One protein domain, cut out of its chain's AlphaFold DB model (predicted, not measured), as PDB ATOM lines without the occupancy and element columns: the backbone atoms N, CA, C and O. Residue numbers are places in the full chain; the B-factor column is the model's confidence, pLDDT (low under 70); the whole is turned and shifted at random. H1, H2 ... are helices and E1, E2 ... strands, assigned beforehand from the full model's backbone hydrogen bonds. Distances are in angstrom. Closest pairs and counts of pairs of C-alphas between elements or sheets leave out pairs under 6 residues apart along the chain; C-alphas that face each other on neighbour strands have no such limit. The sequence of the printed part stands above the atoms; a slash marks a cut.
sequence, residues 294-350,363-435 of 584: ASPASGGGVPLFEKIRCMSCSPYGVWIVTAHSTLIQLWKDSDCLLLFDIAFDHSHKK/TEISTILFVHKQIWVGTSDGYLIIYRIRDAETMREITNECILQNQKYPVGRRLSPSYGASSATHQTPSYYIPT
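AT A GLANCE: This is residues 294 to 350 and 363 to 435 of the 584 residues of an uncharacterized protein of Dracunculus medinensis (UniProt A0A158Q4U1). Picture a small, loosely formed sandwich of two strongly twisted antiparallel sheets, only partly face to face, which meet mainly where E1 and E2 come over E5. Residues 392 to 406, beginning with H2, stick out as an arm, and the stretch after them comes back beside E4. The 130 printed residues hold two named helices and seven named strands, in the order E1 E2 E3 E4 H1 E5 E6 E7 H2. The sheets run E1 - E2 - E3 - E4 and E5 - E6 - E7; the class is mostly strand, although only 57 residues are in named elements, under half. The whole is compact, with a radius of gyration of the C-alphas of 14.9 A and spans of 44 by 34 by 34 A.

HOW THE PARTS SIT: Start with E1, residues 308 to 314, E2, 317 to 322, E3, 327 to 332, and E4, 335 to 341: they form a meander, each strand the antiparallel neighbour of the one before. Look for N 312 and O 319 at 2.9 A between E1 and E2, N 320 and O 329 at 2.8 A between E2 and E3, and N 330 and O 338 at 2.9 A between E3 and E4. E5, residues 365 to 371, E6, 374 to 379, and E7, 384 to 391, form a second meander, with N 369 and O 376 at 2.9 A and N 375 and O 387 at 2.8 A. The two sheets make a sandwich, two sheets face to face, their strands at 21 degrees. The closest C-alphas of E1 and E5 are those of Ser 312 and Leu 369, 5.6 A apart. E4 and E7 are apart. H1, residues 343 to 348, only grazes the second sheet with residues 343 to 346. In H1 every O i to N i+4 pair is within hydrogen-bond range; H2, residues 392 to 395, is too short for such a pair.

IN THESE COORDINATES: Find C-alpha 308 at (-26.806, 20.330, 48.428); from there E1 runs 17.1 A. E2 spans 16.3 A, E3 16.5 A, E4 18.0 A and H1 8.6 A. E5 spans 17.1 A, E6 16.1 A and E7 22.8 A, ending at C-alpha 391 (-52.713, 19.456, 49.658), where H2, 4.8 A long, follows.

THE WHOLE: Without the free arm the body spans 37 by 33 by 26 A. Residues 351 to 362 are not printed, and C-alphas 350 and 363 are 12.1 A apart across this cut. Residues 396 to 435 hold no named element, but 431 to 432 pair antiparallel with 295 to 296 and with 414 to 415. The mean pLDDT of the printed part is 76.3; residues 297 to 305, 350, 392 to 407 and 420 to 429 are under 70.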
ATOM      1  N   ALA A 294     -31.321  14.224  53.388       87.61
ATOM      2  CA  ALA A 294     -31.333  12.831  52.978       87.61
ATOM      3  C   ALA A 294     -30.306  12.629  51.861       87.61
ATOM      4  O   ALA A 294     -30.218  13.437  50.939       87.61
ATOM      5  N   SER A 295     -29.523  11.562  51.956       82.00
ATOM      6  CA  SER A 295     -28.530  11.205  50.942       82.00
ATOM      7  C   SER A 295     -28.656   9.725  50.574       82.00
ATOM      8  O   SER A 295     -29.147   8.943  51.399       82.00
ATOM      9  N   PRO A 296     -28.268   9.307  49.356       72.40
ATOM     10  CA  PRO A 296     -28.325   7.905  48.969       72.40
ATOM     11  C   PRO A 296     -27.404   7.059  49.855       72.40
ATOM     12  O   PRO A 296     -26.233   7.370  50.083       72.40
ATOM     13  N   ALA A 297     -27.941   5.958  50.365       63.86
ATOM     14  CA  ALA A 297     -27.190   4.973  51.120       63.86
ATOM     15  C   ALA A 297     -26.678   3.899  50.155       63.86
ATOM     16  O   ALA A 297     -27.432   3.024  49.726       63.86
ATOM     17  N   SER A 298     -25.386   3.950  49.826       57.70
ATOM     18  CA  SER A 298     -24.728   2.823  49.161       57.70
ATOM     19  C   SER A 298     -24.645   1.625  50.111       57.70
ATOM     20  O   SER A 298     -24.515   1.781  51.325       57.70
ATOM     21  N   GLY A 299     -24.716   0.407  49.563       49.05
ATOM     22  CA  GLY A 299     -24.842  -0.853  50.313       49.05
ATOM     23  C   GLY A 299     -23.761  -1.148  51.367       49.05
ATOM     24  O   GLY A 299     -23.938  -2.078  52.145       49.05
ATOM     25  N   GLY A 300     -22.691  -0.349  51.443       47.81
ATOM     26  CA  GLY A 300     -21.578  -0.495  52.390       47.81
ATOM     27  C   GLY A 300     -21.768   0.141  53.774       47.81
ATOM     28  O   GLY A 300     -20.811   0.180  54.539       47.81
ATOM     29  N   GLY A 301     -22.949   0.668  54.113       46.58
ATOM     30  CA  GLY A 301     -23.243   1.184  55.463       46.58
ATOM     31  C   GLY A 301     -22.647   2.557  55.799       46.58
ATOM     32  O   GLY A 301     -22.948   3.096  56.858       46.58
ATOM     33  N   VAL A 302     -21.866   3.156  54.894       48.78
ATOM     34  CA  VAL A 302     -21.384   4.539  55.017       48.78
ATOM     35  C   VAL A 302     -22.286   5.447  54.172       48.78
ATOM     36  O   VAL A 302     -22.375   5.229  52.960       48.78
ATOM     37  N   PRO A 303     -22.980   6.440  54.761       51.41
ATOM     38  CA  PRO A 303     -23.782   7.385  53.991       51.41
ATOM     39  C   PRO A 303     -22.884   8.180  53.034       51.41
ATOM     40  O   PRO A 303     -21.878   8.763  53.443       51.41
ATOM     41  N   LEU A 304     -23.244   8.217  51.748       56.44
ATOM     42  CA  LEU A 304     -22.601   9.105  50.783       56.44
ATOM     43  C   LEU A 304     -23.181  10.497  50.982       56.44
ATOM     44  O   LEU A 304     -24.251  10.798  50.474       56.44
ATOM     45  N   PHE A 305     -22.499  11.336  51.751       69.13
ATOM     46  CA  PHE A 305     -22.934  12.707  51.986       69.13
ATOM     47  C   PHE A 305     -22.841  13.552  50.715       69.13
ATOM     48  O   PHE A 305     -21.799  14.131  50.400       69.13
ATOM     49  N   GLU A 306     -23.949  13.649  49.989       73.54
ATOM     50  CA  GLU A 306     -24.023  14.463  48.784       73.54
ATOM     51  C   GLU A 306     -24.167  15.946  49.123       73.54
ATOM     52  O   GLU A 306     -24.886  16.351  50.038       73.54
ATOM     53  N   LYS A 307     -23.486  16.796  48.349       84.59
ATOM     54  CA  LYS A 307     -23.605  18.248  48.500       84.59
ATOM     55  C   LYS A 307     -24.996  18.714  48.069       84.59
ATOM     56  O   LYS A 307     -25.487  18.324  47.013       84.59
ATOM     57  N   ILE A 308     -25.588  19.629  48.823       90.30
ATOM     58  CA  ILE A 308     -26.806  20.330  48.428       90.30
ATOM     59  C   ILE A 308     -26.499  21.174  47.190       90.30
ATOM     60  O   ILE A 308     -25.590  22.015  47.173       90.30
ATOM     61  N   ARG A 309     -27.271  20.922  46.136       88.40
ATOM     62  CA  ARG A 309     -27.117  21.519  44.815       88.40
ATOM     63  C   ARG A 309     -27.790  22.880  44.726       88.40
ATOM     64  O   ARG A 309     -27.192  23.854  44.265       88.40
ATOM     65  N   CYS A 310     -29.052  22.919  45.127       90.93
ATOM     66  CA  CYS A 310     -29.891  24.102  45.120       90.93
ATOM     67  C   CYS A 310     -31.041  23.925  46.114       90.93
ATOM     68  O   CYS A 310     -31.350  22.811  46.545       90.93
ATOM     69  N   MET A 311     -31.632  25.052  46.499       95.06
ATOM     70  CA  MET A 311     -32.798  25.102  47.367       95.06
ATOM     71  C   MET A 311     -33.807  26.082  46.777       95.06
ATOM     72  O   MET A 311     -33.399  27.133  46.282       95.06
ATOM     73  N   SER A 312     -35.097  25.774  46.877       94.72
ATOM     74  CA  SER A 312     -36.184  26.681  46.501       94.72
ATOM     75  C   SER A 312     -37.136  26.853  47.675       94.72
ATOM     76  O   SER A 312     -37.636  25.872  48.225       94.72
ATOM     77  N   CYS A 313     -37.405  28.097  48.067       93.20
ATOM     78  CA  CYS A 313     -38.405  28.389  49.086       93.20
ATOM     79  C   CYS A 313     -39.826  28.156  48.550       93.20
ATOM     80  O   CYS A 313     -40.085  28.259  47.351       93.20
ATOM     81  N   SER A 314     -40.743  27.820  49.451       92.49
ATOM     82  CA  SER A 314     -42.178  27.732  49.191       92.49
ATOM     83  C   SER A 314     -42.950  27.945  50.502       92.49
ATOM     84  O   SER A 314     -42.373  27.756  51.573       92.49
ATOM     85  N   PRO A 315     -44.260  28.242  50.458       89.93
ATOM     86  CA  PRO A 315     -45.102  28.300  51.661       89.93
ATOM     87  C   PRO A 315     -45.153  26.982  52.456       89.93
ATOM     88  O   PRO A 315     -45.527  26.960  53.626       89.93
ATOM     89  N   TYR A 316     -44.789  25.866  51.820       88.74
ATOM     90  CA  TYR A 316     -44.818  24.528  52.409       88.74
ATOM     91  C   TYR A 316     -43.514  24.150  53.125       88.74
ATOM     92  O   TYR A 316     -43.475  23.144  53.834       88.74
ATOM     93  N   GLY A 317     -42.459  24.947  52.946       91.46
ATOM     94  CA  GLY A 317     -41.099  24.661  53.391       91.46
ATOM     95  C   GLY A 317     -40.071  24.917  52.287       91.46
ATOM     96  O   GLY A 317     -40.349  25.571  51.277       91.46
ATOM     97  N   VAL A 318     -38.870  24.383  52.469       95.16
ATOM     98  CA  VAL A 318     -37.757  24.496  51.525       95.16
ATOM     99  C   VAL A 318     -37.612  23.199  50.742       95.16
ATOM    100  O   VAL A 318     -37.401  22.126  51.307       95.16
ATOM    101  N   TRP A 319     -37.695  23.315  49.422       95.74
ATOM    102  CA  TRP A 319     -37.378  22.246  48.489       95.74
ATOM    103  C   TRP A 319     -35.870  22.153  48.321       95.74
ATOM    104  O   TRP A 319     -35.221  23.163  48.052       95.74
ATOM    105  N   ILE A 320     -35.310  20.960  48.479       95.58
ATOM    106  CA  ILE A 320     -33.872  20.707  48.446       95.58
ATOM    107  C   ILE A 320     -33.576  19.587  47.456       95.58
ATOM    108  O   ILE A 320     -34.278  18.578  47.407       95.58
ATOM    109  N   VAL A 321     -32.500  19.774  46.698       93.36
ATOM    110  CA  VAL A 321     -31.932  18.780  45.788       93.36
ATOM    111  C   VAL A 321     -30.451  18.611  46.114       93.36
ATOM    112  O   VAL A 321     -29.746  19.600  46.349       93.36
ATOM    113  N   THR A 322     -29.965  17.372  46.109       89.59
ATOM    114  CA  THR A 322     -28.540  17.038  46.247       89.59
ATOM    115  C   THR A 322     -27.895  16.808  44.878       89.59
ATOM    116  O   THR A 322     -28.568  16.526  43.891       89.59
ATOM    117  N   ALA A 323     -26.586  17.032  44.772       84.58
ATOM    118  CA  ALA A 323     -25.855  16.807  43.525       84.58
ATOM    119  C   ALA A 323     -25.779  15.309  43.204       84.58
ATOM    120  O   ALA A 323     -25.653  14.518  44.130       84.58
ATOM    121  N   HIS A 324     -25.771  14.950  41.915       79.84
ATOM    122  CA  HIS A 324     -25.707  13.558  41.446       79.84
ATOM    123  C   HIS A 324     -26.918  12.697  41.829       79.84
ATOM    124  O   HIS A 324     -26.834  11.474  41.845       79.84
ATOM    125  N   SER A 325     -28.059  13.346  42.078       84.86
ATOM    126  CA  SER A 325     -29.274  12.701  42.565       84.86
ATOM    127  C   SER A 325     -30.508  13.069  41.746       84.86
ATOM    128  O   SER A 325     -30.619  14.168  41.193       84.86
ATOM    129  N   THR A 326     -31.458  12.137  41.699       88.42
ATOM    130  CA  THR A 326     -32.826  12.307  41.182       88.42
ATOM    131  C   THR A 326     -33.836  12.579  42.301       88.42
ATOM    132  O   THR A 326     -35.043  12.629  42.064       88.42
ATOM    133  N   LEU A 327     -33.357  12.766  43.534       89.95
ATOM    134  CA  LEU A 327     -34.191  12.966  44.707       89.95
ATOM    135  C   LEU A 327     -34.558  14.439  44.911       89.95
ATOM    136  O   LEU A 327     -33.700  15.309  45.084       89.95
ATOM    137  N   ILE A 328     -35.857  14.688  45.019       92.84
ATOM    138  CA  ILE A 328     -36.435  15.930  45.521       92.84
ATOM    139  C   ILE A 328     -36.811  15.734  46.988       92.84
ATOM    140  O   ILE A 328     -37.457  14.751  47.352       92.84
ATOM    141  N   GLN A 329     -36.448  16.700  47.826       93.88
ATOM    142  CA  GLN A 329     -36.750  16.685  49.253       93.88
ATOM    143  C   GLN A 329     -37.543  17.931  49.641       93.88
ATOM    144  O   GLN A 329     -37.198  19.029  49.209       93.88
ATOM    145  N   LEU A 330     -38.559  17.788  50.489       94.37
ATOM    146  CA  LEU A 330     -39.240  18.919  51.128       94.37
ATOM    147  C   LEU A 330     -38.918  18.931  52.615       94.37
ATOM    148  O   LEU A 330     -39.206  17.965  53.323       94.37
ATOM    149  N   TRP A 331     -38.371  20.043  53.085       93.98
ATOM    150  CA  TRP A 331     -38.001  20.247  54.476       93.98
ATOM    151  C   TRP A 331     -38.784  21.403  55.073       93.98
ATOM    152  O   TRP A 331     -38.884  22.471  54.473       93.98
ATOM    153  N   LYS A 332     -39.309  21.212  56.278       90.90
ATOM    154  CA  LYS A 332     -39.927  22.280  57.061       90.90
ATOM    155  C   LYS A 332     -39.365  22.227  58.465       90.90
ATOM    156  O   LYS A 332     -39.391  21.178  59.100       90.90
ATOM    157  N   ASP A 333     -38.842  23.354  58.931       86.06
ATOM    158  CA  ASP A 333     -38.090  23.416  60.181       86.06
ATOM    159  C   ASP A 333     -36.934  22.415  60.191       86.06
ATOM    160  O   ASP A 333     -35.965  22.643  59.480       86.06
ATOM    161  N   SER A 334     -37.036  21.328  60.956       86.88
ATOM    162  CA  SER A 334     -36.056  20.233  60.989       86.88
ATOM    163  C   SER A 334     -36.605  18.922  60.419       86.88
ATOM    164  O   SER A 334     -35.876  17.934  60.357       86.88
ATOM    165  N   ASP A 335     -37.877  18.894  60.022       89.15
ATOM    166  CA  ASP A 335     -38.555  17.683  59.583       89.15
ATOM    167  C   ASP A 335     -38.498  17.547  58.059       89.15
ATOM    168  O   ASP A 335     -38.838  18.465  57.303       89.15
ATOM    169  N   CYS A 336     -38.106  16.358  57.603       90.68
ATOM    170  CA  CYS A 336     -38.247  15.959  56.211       90.68
ATOM    171  C   CYS A 336     -39.688  15.483  55.972       90.68
ATOM    172  O   CYS A 336     -40.121  14.464  56.521       90.68
ATOM    173  N   LEU A 337     -40.430  16.248  55.172       89.39
ATOM    174  CA  LEU A 337     -41.853  16.040  54.899       89.39
ATOM    175  C   LEU A 337     -42.112  15.213  53.637       89.39
ATOM    176  O   LEU A 337     -43.151  14.567  53.537       89.39
ATOM    177  N   LEU A 338     -41.203  15.258  52.661       89.44
ATOM    178  CA  LEU A 338     -41.343  14.530  51.404       89.44
ATOM    179  C   LEU A 338     -39.973  14.119  50.878       89.44
ATOM    180  O   LEU A 338     -39.063  14.944  50.832       89.44
ATOM    181  N   LEU A 339     -39.884  12.877  50.413       89.80
ATOM    182  CA  LEU A 339     -38.828  12.374  49.546       89.80
ATOM    183  C   LEU A 339     -39.495  11.866  48.270       89.80
ATOM    184  O   LEU A 339     -40.343  10.975  48.340       89.80
ATOM    185  N   PHE A 340     -39.152  12.441  47.122       89.05
ATOM    186  CA  PHE A 340     -39.750  12.099  45.833       89.05
ATOM    187  C   PHE A 340     -38.656  11.880  44.792       89.05
ATOM    188  O   PHE A 340     -37.851  12.776  44.551       89.05
ATOM    189  N   ASP A 341     -38.613  10.694  44.196       88.61
ATOM    190  CA  ASP A 341     -37.594  10.329  43.212       88.61
ATOM    191  C   ASP A 341     -38.160  10.425  41.793       88.61
ATOM    192  O   ASP A 341     -39.125   9.741  41.437       88.61
ATOM    193  N   ILE A 342     -37.553  11.287  40.975       88.66
ATOM    194  CA  ILE A 342     -38.022  11.546  39.611       88.66
ATOM    195  C   ILE A 342     -37.557  10.493  38.600       88.66
ATOM    196  O   ILE A 342     -37.986  10.553  37.451       88.66
ATOM    197  N   ALA A 343     -36.675   9.556  38.971       85.23
ATOM    198  CA  ALA A 343     -36.048   8.631  38.020       85.23
ATOM    199  C   ALA A 343     -37.077   7.816  37.216       85.23
ATOM    200  O   ALA A 343     -36.923   7.612  36.008       85.23
ATOM    201  N   PHE A 344     -38.160   7.388  37.870       79.44
ATOM    202  CA  PHE A 344     -39.250   6.666  37.212       79.44
ATOM    203  C   PHE A 344     -39.976   7.548  36.189       79.44
ATOM    204  O   PHE A 344     -40.085   7.196  35.018       79.44
ATOM    205  N   ASP A 345     -40.431   8.726  36.612       82.84
ATOM    206  CA  ASP A 345     -41.118   9.661  35.726       82.84
ATOM    207  C   ASP A 345     -40.236  10.087  34.544       82.84
ATOM    208  O   ASP A 345     -40.713  10.155  33.413       82.84
ATOM    209  N   HIS A 346     -38.950  10.336  34.796       81.60
ATOM    210  CA  HIS A 346     -37.983  10.719  33.774       81.60
ATOM    211  C   HIS A 346     -37.746   9.605  32.755       81.60
ATOM    212  O   HIS A 346     -37.711   9.891  31.567       81.60
ATOM    213  N   SER A 347     -37.623   8.346  33.183       77.70
ATOM    214  CA  SER A 347     -37.386   7.215  32.274       77.70
ATOM    215  C   SER A 347     -38.620   6.826  31.456       77.70
ATOM    216  O   SER A 347     -38.487   6.516  30.275       77.70
ATOM    217  N   HIS A 348     -39.816   6.878  32.048       73.47
ATOM    218  CA  HIS A 348     -41.048   6.414  31.402       73.47
ATOM    219  C   HIS A 348     -41.795   7.481  30.598       73.47
ATOM    220  O   HIS A 348     -42.645   7.130  29.782       73.47
ATOM    221  N   LYS A 349     -41.507   8.771  30.805       72.97
ATOM    222  CA  LYS A 349     -42.170   9.875  30.088       72.97
ATOM    223  C   LYS A 349     -41.246  10.596  29.110       72.97
ATOM    224  O   LYS A 349     -41.568  11.704  28.678       72.97
ATOM    225  N   LYS A 350     -40.115   9.986  28.727       68.71
ATOM    226  CA  LYS A 350     -39.296  10.522  27.633       68.71
ATOM    227  C   LYS A 350     -40.114  10.506  26.338       68.71
ATOM    228  O   LYS A 350     -40.724   9.483  26.027       68.71
ATOM    229  N   THR A 363     -28.864  10.494  34.719       80.67
ATOM    230  CA  THR A 363     -29.665  11.706  34.905       80.67
ATOM    231  C   THR A 363     -29.522  12.205  36.338       80.67
ATOM    232  O   THR A 363     -29.610  11.432  37.286       80.67
ATOM    233  N   GLU A 364     -29.343  13.513  36.495       86.75
ATOM    234  CA  GLU A 364     -29.371  14.194  37.790       86.75
ATOM    235  C   GLU A 364     -30.242  15.449  37.696       86.75
ATOM    236  O   GLU A 364     -30.423  16.024  36.616       86.75
ATOM    237  N   ILE A 365     -30.774  15.904  38.829       90.93
ATOM    238  CA  ILE A 365     -31.486  17.180  38.888       90.93
ATOM    239  C   ILE A 365     -30.465  18.322  38.900       90.93
ATOM    240  O   ILE A 365     -29.622  18.438  39.792       90.93
ATOM    241  N   SER A 366     -30.556  19.206  37.909       88.60
ATOM    242  CA  SER A 366     -29.667  20.357  37.758       88.60
ATOM    243  C   SER A 366     -30.191  21.603  38.476       88.60
ATOM    244  O   SER A 366     -29.386  22.379  39.005       88.60
ATOM    245  N   THR A 367     -31.516  21.792  38.520       91.21
ATOM    246  CA  THR A 367     -32.171  22.946  39.153       91.21
ATOM    247  C   THR A 367     -33.606  22.633  39.580       91.21
ATOM    248  O   THR A 367     -34.261  21.764  39.002       91.21
ATOM    249  N   ILE A 368     -34.097  23.361  40.583       93.94
ATOM    250  CA  ILE A 368     -35.473  23.284  41.074       93.94
ATOM    251  C   ILE A 368     -36.019  24.691  41.307       93.94
ATOM    252  O   ILE A 368     -35.308  25.558  41.819       93.94
ATOM    253  N   LEU A 369     -37.282  24.913  40.954       93.86
ATOM    254  CA  LEU A 369     -37.977  26.171  41.190       93.86
ATOM    255  C   LEU A 369     -39.431  25.907  41.594       93.86
ATOM    256  O   LEU A 369     -40.153  25.181  40.916       93.86
ATOM    257  N   PHE A 370     -39.870  26.516  42.691       93.66
ATOM    258  CA  PHE A 370     -41.273  26.530  43.092       93.66
ATOM    259  C   PHE A 370     -41.976  27.776  42.550       93.66
ATOM    260  O   PHE A 370     -41.546  28.896  42.818       93.66
ATOM    261  N   VAL A 371     -43.078  27.583  41.822       90.32
ATOM    262  CA  VAL A 371     -43.896  28.655  41.230       90.32
ATOM    263  C   VAL A 371     -45.361  28.225  41.230       90.32
ATOM    264  O   VAL A 371     -45.663  27.127  40.788       90.32
ATOM    265  N   HIS A 372     -46.291  29.063  41.700       88.33
ATOM    266  CA  HIS A 372     -47.749  28.836  41.591       88.33
ATOM    267  C   HIS A 372     -48.237  27.414  41.976       88.33
ATOM    268  O   HIS A 372     -48.986  26.781  41.234       88.33
ATOM    269  N   LYS A 373     -47.817  26.887  43.140       90.49
ATOM    270  CA  LYS A 373     -48.099  25.497  43.586       90.49
ATOM    271  C   LYS A 373     -47.595  24.411  42.619       90.49
ATOM    272  O   LYS A 373     -48.101  23.289  42.611       90.49
ATOM    273  N   GLN A 374     -46.590  24.733  41.819       93.14
ATOM    274  CA  GLN A 374     -45.881  23.807  40.951       93.14
ATOM    275  C   GLN A 374     -44.396  23.785  41.304       93.14
ATOM    276  O   GLN A 374     -43.837  24.767  41.791       93.14
ATOM    277  N   ILE A 375     -43.761  22.652  41.032       93.78
ATOM    278  CA  ILE A 375     -42.326  22.440  41.150       93.78
ATOM    279  C   ILE A 375     -41.789  22.136  39.764       93.78
ATOM    280  O   ILE A 375     -42.177  21.157  39.133       93.78
ATOM    281  N   TRP A 376     -40.910  23.010  39.302       94.86
ATOM    282  CA  TRP A 376     -40.242  22.940  38.018       94.86
ATOM    283  C   TRP A 376     -38.856  22.355  38.246       94.86
ATOM    284  O   TRP A 376     -38.075  22.892  39.031       94.86
ATOM    285  N   VAL A 377     -38.566  21.240  37.590       93.78
ATOM    286  CA  VAL A 377     -37.354  20.449  37.800       93.78
ATOM    287  C   VAL A 377     -36.609  20.371  36.484       93.78
ATOM    288  O   VAL A 377     -37.072  19.745  35.533       93.78
ATOM    289  N   GLY A 378     -35.455  21.028  36.428       91.57
ATOM    290  CA  GLY A 378     -34.535  20.904  35.308       91.57
ATOM    291  C   GLY A 378     -33.562  19.762  35.564       91.57
ATOM    292  O   GLY A 378     -33.006  19.643  36.655       91.57
ATOM    293  N   THR A 379     -33.335  18.937  34.556       90.27
ATOM    294  CA  THR A 379     -32.411  17.794  34.605       90.27
ATOM    295  C   THR A 379     -31.112  18.102  33.856       90.27
ATOM    296  O   THR A 379     -31.020  19.100  33.133       90.27
ATOM    297  N   SER A 380     -30.062  17.312  34.081       85.29
ATOM    298  CA  SER A 380     -28.761  17.469  33.412       85.29
ATOM    299  C   SER A 380     -28.794  17.146  31.918       85.29
ATOM    300  O   SER A 380     -27.994  17.697  31.165       85.29
ATOM    301  N   ASP A 381     -29.728  16.304  31.478       82.60
ATOM    302  CA  ASP A 381     -29.915  15.890  30.085       82.60
ATOM    303  C   ASP A 381     -30.924  16.761  29.315       82.60
ATOM    304  O   ASP A 381     -31.266  16.458  28.174       82.60
ATOM    305  N   GLY A 382     -31.355  17.881  29.906       83.21
ATOM    306  CA  GLY A 382     -32.112  18.930  29.215       83.21
ATOM    307  C   GLY A 382     -33.633  18.826  29.324       83.21
ATOM    308  O   GLY A 382     -34.324  19.674  28.763       83.21
ATOM    309  N   TYR A 383     -34.171  17.857  30.069       88.15
ATOM    310  CA  TYR A 383     -35.609  17.776  30.331       88.15
ATOM    311  C   TYR A 383     -36.047  18.751  31.424       88.15
ATOM    312  O   TYR A 383     -35.357  18.934  32.435       88.15
ATOM    313  N   LEU A 384     -37.236  19.318  31.234       90.30
ATOM    314  CA  LEU A 384     -37.972  20.085  32.227       90.30
ATOM    315  C   LEU A 384     -39.208  19.282  32.643       90.30
ATOM    316  O   LEU A 384     -40.074  19.014  31.817       90.30
ATOM    317  N   ILE A 385     -39.288  18.913  33.918       90.81
ATOM    318  CA  ILE A 385     -40.429  18.193  34.487       90.81
ATOM    319  C   ILE A 385     -41.189  19.142  35.411       90.81
ATOM    320  O   ILE A 385     -40.591  19.771  36.285       90.81
ATOM    321  N   ILE A 386     -42.503  19.249  35.223       92.60
ATOM    322  CA  ILE A 386     -43.364  20.121  36.024       92.60
ATOM    323  C   ILE A 386     -44.299  19.260  36.859       92.60
ATOM    324  O   ILE A 386     -45.110  18.496  36.338       92.60
ATOM    325  N   TYR A 387     -44.214  19.427  38.172       91.16
ATOM    326  CA  TYR A 387     -45.082  18.765  39.126       91.16
ATOM    327  C   TYR A 387     -46.063  19.753  39.741       91.16
ATOM    328  O   TYR A 387     -45.666  20.810  40.213       91.16
ATOM    329  N   ARG A 388     -47.343  19.401  39.818       90.29
ATOM    330  CA  ARG A 388     -48.344  20.129  40.600       90.29
ATOM    331  C   ARG A 388     -48.394  19.581  42.019       90.29
ATOM    332  O   ARG A 388     -48.550  18.376  42.206       90.29
ATOM    333  N   ILE A 389     -48.329  20.475  42.998       86.90
ATOM    334  CA  ILE A 389     -48.499  20.152  44.413       86.90
ATOM    335  C   ILE A 389     -49.988  20.203  44.751       86.90
ATOM    336  O   ILE A 389     -50.681  21.177  44.440       86.90
ATOM    337  N   ARG A 390     -50.484  19.144  45.392       80.58
ATOM    338  CA  ARG A 390     -51.830  19.093  45.970       80.58
ATOM    339  C   ARG A 390     -51.750  18.844  47.471       80.58
ATOM    340  O   ARG A 390     -51.038  17.935  47.905       80.58
ATOM    341  N   ASP A 391     -52.517  19.627  48.221       71.43
ATOM    342  CA  ASP A 391     -52.713  19.456  49.658       71.43
ATOM    343  C   ASP A 391     -53.690  18.286  49.873       71.43
ATOM    344  O   ASP A 391     -54.745  18.219  49.240       71.43
ATOM    345  N   ALA A 392     -53.354  17.312  50.721       60.96
ATOM    346  CA  ALA A 392     -54.168  16.096  50.821       60.96
ATOM    347  C   ALA A 392     -55.507  16.289  51.545       60.96
ATOM    348  O   ALA A 392     -56.350  15.397  51.475       60.96
ATOM    349  N   GLU A 393     -55.734  17.418  52.222       54.84
ATOM    350  CA  GLU A 393     -57.066  17.740  52.754       54.84
ATOM    351  C   GLU A 393     -58.101  17.794  51.623       54.84
ATOM    352  O   GLU A 393     -59.199  17.276  51.781       54.84
ATOM    353  N   THR A 394     -57.701  18.255  50.435       51.12
ATOM    354  CA  THR A 394     -58.544  18.270  49.231       51.12
ATOM    355  C   THR A 394     -58.764  16.873  48.625       51.12
ATOM    356  O   THR A 394     -59.670  16.686  47.824       51.12
ATOM    357  N   MET A 395     -57.952  15.870  48.987       45.14
ATOM    358  CA  MET A 395     -58.091  14.484  48.502       45.14
ATOM    359  C   MET A 395     -58.972  13.614  49.409       45.14
ATOM    360  O   MET A 395     -59.450  12.570  48.967       45.14
ATOM    361  N   ARG A 396     -59.221  14.029  50.662       43.84
ATOM    362  CA  ARG A 396     -60.098  13.289  51.590       43.84
ATOM    363  C   ARG A 396     -61.557  13.241  51.130       43.84
ATOM    364  O   ARG A 396     -62.274  12.348  51.554       43.84
ATOM    365  N   GLU A 397     -61.971  14.133  50.233       45.24
ATOM    366  CA  GLU A 397     -63.319  14.124  49.649       45.24
ATOM    367  C   GLU A 397     -63.469  13.162  48.453       45.24
ATOM    368  O   GLU A 397     -64.589  12.911  48.022       45.24
ATOM    369  N   ILE A 398     -62.379  12.585  47.919       47.57
ATOM    370  CA  ILE A 398     -62.419  11.799  46.665       47.57
ATOM    371  C   ILE A 398     -62.129  10.304  46.885       47.57
ATOM    372  O   ILE A 398     -62.580   9.468  46.106       47.57
ATOM    373  N   THR A 399     -61.430   9.922  47.956       40.14
ATOM    374  CA  THR A 399     -61.107   8.510  48.228       40.14
ATOM    375  C   THR A 399     -61.217   8.202  49.719       40.14
ATOM    376  O   THR A 399     -60.372   8.633  50.504       40.14
ATOM    377  N   ASN A 400     -62.226   7.410  50.099       34.31
ATOM    378  CA  ASN A 400     -62.489   6.943  51.472       34.31
ATOM    379  C   ASN A 400     -61.446   5.943  52.023       34.31
ATOM    380  O   ASN A 400     -61.623   5.400  53.110       34.31
ATOM    381  N   GLU A 401     -60.330   5.720  51.331       31.23
ATOM    382  CA  GLU A 401     -59.306   4.754  51.725       31.23
ATOM    383  C   GLU A 401     -57.909   5.383  51.684       31.23
ATOM    384  O   GLU A 401     -57.234   5.377  50.660       31.23
ATOM    385  N   CYS A 402     -57.450   5.951  52.807       31.53
ATOM    386  CA  CYS A 402     -56.013   6.081  53.090       31.53
ATOM    387  C   CYS A 402     -55.737   6.423  54.564       31.53
ATOM    388  O   CYS A 402     -55.313   7.533  54.929       31.53
ATOM    389  N   ILE A 403     -55.939   5.419  55.419       29.67
ATOM    390  CA  ILE A 403     -55.338   5.333  56.754       29.67
ATOM    391  C   ILE A 403     -53.831   5.113  56.546       29.67
ATOM    392  O   ILE A 403     -53.377   3.982  56.424       29.67
ATOM    393  N   LEU A 404     -53.040   6.184  56.452       37.71
ATOM    394  CA  LEU A 404     -51.576   6.083  56.381       37.71
ATOM    395  C   LEU A 404     -50.914   7.048  57.367       37.71
ATOM    396  O   LEU A 404     -51.193   8.243  57.416       37.71
ATOM    397  N   GLN A 405     -50.100   6.459  58.228       38.82
ATOM    398  CA  GLN A 405     -49.586   6.985  59.485       38.82
ATOM    399  C   GLN A 405     -48.822   8.314  59.355       38.82
ATOM    400  O   GLN A 405     -48.278   8.647  58.307       38.82
ATOM    401  N   ASN A 406     -48.774   9.047  60.470       43.24
ATOM    402  CA  ASN A 406     -47.976  10.246  60.748       43.24
ATOM    403  C   ASN A 406     -46.505  10.090  60.314       43.24
ATOM    404  O   ASN A 406     -45.674   9.681  61.122       43.24
ATOM    405  N   GLN A 407     -46.150  10.359  59.062       59.21
ATOM    406  CA  GLN A 407     -44.829   9.969  58.562       59.21
ATOM    407  C   GLN A 407     -44.017  11.185  58.127       59.21
ATOM    408  O   GLN A 407     -43.820  11.440  56.946       59.21
ATOM    409  N   LYS A 408     -43.484  11.907  59.121       75.92
ATOM    410  CA  LYS A 408     -42.160  12.513  58.944       75.92
ATOM    411  C   LYS A 408     -41.176  11.386  58.631       75.92
ATOM    412  O   LYS A 408     -41.276  10.313  59.237       75.92
ATOM    413  N   TYR A 409     -40.239  11.606  57.718       79.63
ATOM    414  CA  TYR A 409     -39.216  10.597  57.462       79.63
ATOM    415  C   TYR A 409     -38.299  10.483  58.696       79.63
ATOM    416  O   TYR A 409     -37.724  11.489  59.118       79.63
ATOM    417  N   PRO A 410     -38.190   9.301  59.335       81.26
ATOM    418  CA  PRO A 410     -37.415   9.153  60.561       81.26
ATOM    419  C   PRO A 410     -35.911   9.247  60.291       81.26
ATOM    420  O   PRO A 410     -35.399   8.641  59.352       81.26
ATOM    421  N   VAL A 411     -35.189   9.940  61.169       80.55
ATOM    422  CA  VAL A 411     -33.722   9.900  61.196       80.55
ATOM    423  C   VAL A 411     -33.227   8.510  61.615       80.55
ATOM    424  O   VAL A 411     -33.910   7.791  62.349       80.55
ATOM    425  N   GLY A 412     -32.045   8.111  61.152       76.87
ATOM    426  CA  GLY A 412     -31.404   6.850  61.530       76.87
ATOM    427  C   GLY A 412     -31.973   5.597  60.872       76.87
ATOM    428  O   GLY A 412     -31.653   4.482  61.280       76.87
ATOM    429  N   ARG A 413     -32.858   5.741  59.880       78.14
ATOM    430  CA  ARG A 413     -33.467   4.609  59.172       78.14
ATOM    431  C   ARG A 413     -33.253   4.731  57.675       78.14
ATOM    432  O   ARG A 413     -33.159   5.829  57.138       78.14
ATOM    433  N   ARG A 414     -33.211   3.580  56.999       78.95
ATOM    434  CA  ARG A 414     -33.279   3.534  55.537       78.95
ATOM    435  C   ARG A 414     -34.668   3.969  55.090       78.95
ATOM    436  O   ARG A 414     -35.671   3.452  55.578       78.95
ATOM    437  N   LEU A 415     -34.705   4.916  54.169       79.30
ATOM    438  CA  LEU A 415     -35.906   5.560  53.665       79.30
ATOM    439  C   LEU A 415     -36.120   5.147  52.215       79.30
ATOM    440  O   LEU A 415     -35.169   5.083  51.437       79.30
ATOM    441  N   SER A 416     -37.372   4.880  51.861       80.03
ATOM    442  CA  SER A 416     -37.793   4.704  50.471       80.03
ATOM    443  C   SER A 416     -38.532   5.970  50.033       80.03
ATOM    444  O   SER A 416     -39.447   6.397  50.747       80.03
ATOM    445  N   PRO A 417     -38.140   6.611  48.920       78.35
ATOM    446  CA  PRO A 417     -38.839   7.786  48.422       78.35
ATOM    447  C   PRO A 417     -40.180   7.371  47.798       78.35
ATOM    448  O   PRO A 417     -40.416   6.201  47.497       78.35
ATOM    449  N   SER A 418     -41.058   8.348  47.595       77.84
ATOM    450  CA  SER A 418     -42.246   8.186  46.756       77.84
ATOM    451  C   SER A 418     -41.872   8.263  45.270       77.84
ATOM    452  O   SER A 418     -40.906   8.937  44.914       77.84
ATOM    453  N   TYR A 419     -42.669   7.623  44.411       73.08
ATOM    454  CA  TYR A 419     -42.504   7.614  42.951       73.08
ATOM    455  C   TYR A 419     -43.818   7.988  42.248       73.08
ATOM    456  O   TYR A 419     -44.898   7.880  42.837       73.08
ATOM    457  N   GLY A 420     -43.742   8.382  40.974       61.65
ATOM    458  CA  GLY A 420     -44.907   8.432  40.083       61.65
ATOM    459  C   GLY A 420     -45.505   7.033  39.837       61.65
ATOM    460  O   GLY A 420     -44.771   6.055  39.844       61.65
ATOM    461  N   ALA A 421     -46.836   6.955  39.672       57.74
ATOM    462  CA  ALA A 421     -47.689   5.784  39.373       57.74
ATOM    463  C   ALA A 421     -47.051   4.364  39.415       57.74
ATOM    464  O   ALA A 421     -46.296   3.982  38.530       57.74
ATOM    465  N   SER A 422     -47.461   3.574  40.422       46.61
ATOM    466  CA  SER A 422     -47.332   2.108  40.586       46.61
ATOM    467  C   SER A 422     -46.245   1.398  39.762       46.61
ATOM    468  O   SER A 422     -46.535   0.760  38.750       46.61
ATOM    469  N   SER A 423     -45.006   1.405  40.252       43.74
ATOM    470  CA  SER A 423     -43.981   0.459  39.808       43.74
ATOM    471  C   SER A 423     -43.362  -0.242  41.011       43.74
ATOM    472  O   SER A 423     -42.650   0.355  41.813       43.74
ATOM    473  N   ALA A 424     -43.687  -1.527  41.143       43.91
ATOM    474  CA  ALA A 424     -43.167  -2.440  42.156       43.91
ATOM    475  C   ALA A 424     -41.905  -3.194  41.682       43.91
ATOM    476  O   ALA A 424     -41.522  -4.185  42.296       43.91
ATOM    477  N   THR A 425     -41.277  -2.780  40.572       49.60
ATOM    478  CA  THR A 425     -40.322  -3.635  39.836       49.60
ATOM    479  C   THR A 425     -38.912  -3.069  39.657       49.60
ATOM    480  O   THR A 425     -38.070  -3.751  39.073       49.60
ATOM    481  N   HIS A 426     -38.587  -1.894  40.203       52.03
ATOM    482  CA  HIS A 426     -37.209  -1.382  40.222       52.03
ATOM    483  C   HIS A 426     -36.588  -1.500  41.617       52.03
ATOM    484  O   HIS A 426     -37.258  -1.237  42.613       52.03
ATOM    485  N   GLN A 427     -35.307  -1.896  41.693       55.83
ATOM    486  CA  GLN A 427     -34.526  -1.820  42.933       55.83
ATOM    487  C   GLN A 427     -34.596  -0.383  43.449       55.83
ATOM    488  O   GLN A 427     -34.033   0.526  42.842       55.83
ATOM    489  N   THR A 428     -35.340  -0.175  44.530       62.09
ATOM    490  CA  THR A 428     -35.584   1.158  45.064       62.09
ATOM    491  C   THR A 428     -34.311   1.658  45.748       62.09
ATOM    492  O   THR A 428     -33.825   1.003  46.677       62.09
ATOM    493  N   PRO A 429     -33.727   2.794  45.318       69.20
ATOM    494  CA  PRO A 429     -32.616   3.384  46.047       69.20
ATOM    495  C   PRO A 429     -33.045   3.675  47.488       69.20
ATOM    496  O   PRO A 429     -34.091   4.278  47.744       69.20
ATOM    497  N   SER A 430     -32.236   3.215  48.444       75.25
ATOM    498  CA  SER A 430     -32.438   3.533  49.855       75.25
ATOM    499  C   SER A 430     -31.725   4.831  50.192       75.25
ATOM    500  O   SER A 430     -30.536   4.965  49.910       75.25
ATOM    501  N   TYR A 431     -32.423   5.749  50.846       80.71
ATOM    502  CA  TYR A 431     -31.860   7.001  51.343       80.71
ATOM    503  C   TYR A 431     -31.698   6.951  52.856       80.71
ATOM    504  O   TYR A 431     -32.278   6.100  53.531       80.71
ATOM    505  N   TYR A 432     -30.893   7.854  53.398       83.06
ATOM    506  CA  TYR A 432     -30.605   7.912  54.822       83.06
ATOM    507  C   TYR A 432     -30.529   9.356  55.297       83.06
ATOM    508  O   TYR A 432     -29.917  10.197  54.637       83.06
ATOM    509  N   ILE A 433     -31.140   9.627  56.447       83.68
ATOM    510  CA  ILE A 433     -30.963  10.873  57.192       83.68
ATOM    511  C   ILE A 433     -30.226  10.502  58.485       83.68
ATOM    512  O   ILE A 433     -30.774   9.703  59.248       83.68
ATOM    513  N   PRO A 434     -29.018  11.033  58.742       78.95
ATOM    514  CA  PRO A 434     -28.258  10.719  59.952       78.95
ATOM    515  C   PRO A 434     -28.991  11.073  61.242       78.95
ATOM    516  O   PRO A 434     -29.767  12.031  61.286       78.95
ATOM    517  N   THR A 435     -28.711  10.330  62.309       79.56
ATOM    518  CA  THR A 435     -29.145  10.701  63.661       79.56
ATOM    519  C   THR A 435     -28.250  11.787  64.252       79.56
ATOM    520  O   THR A 435     -27.094  11.951  63.865       79.56
TER     521      THR A 435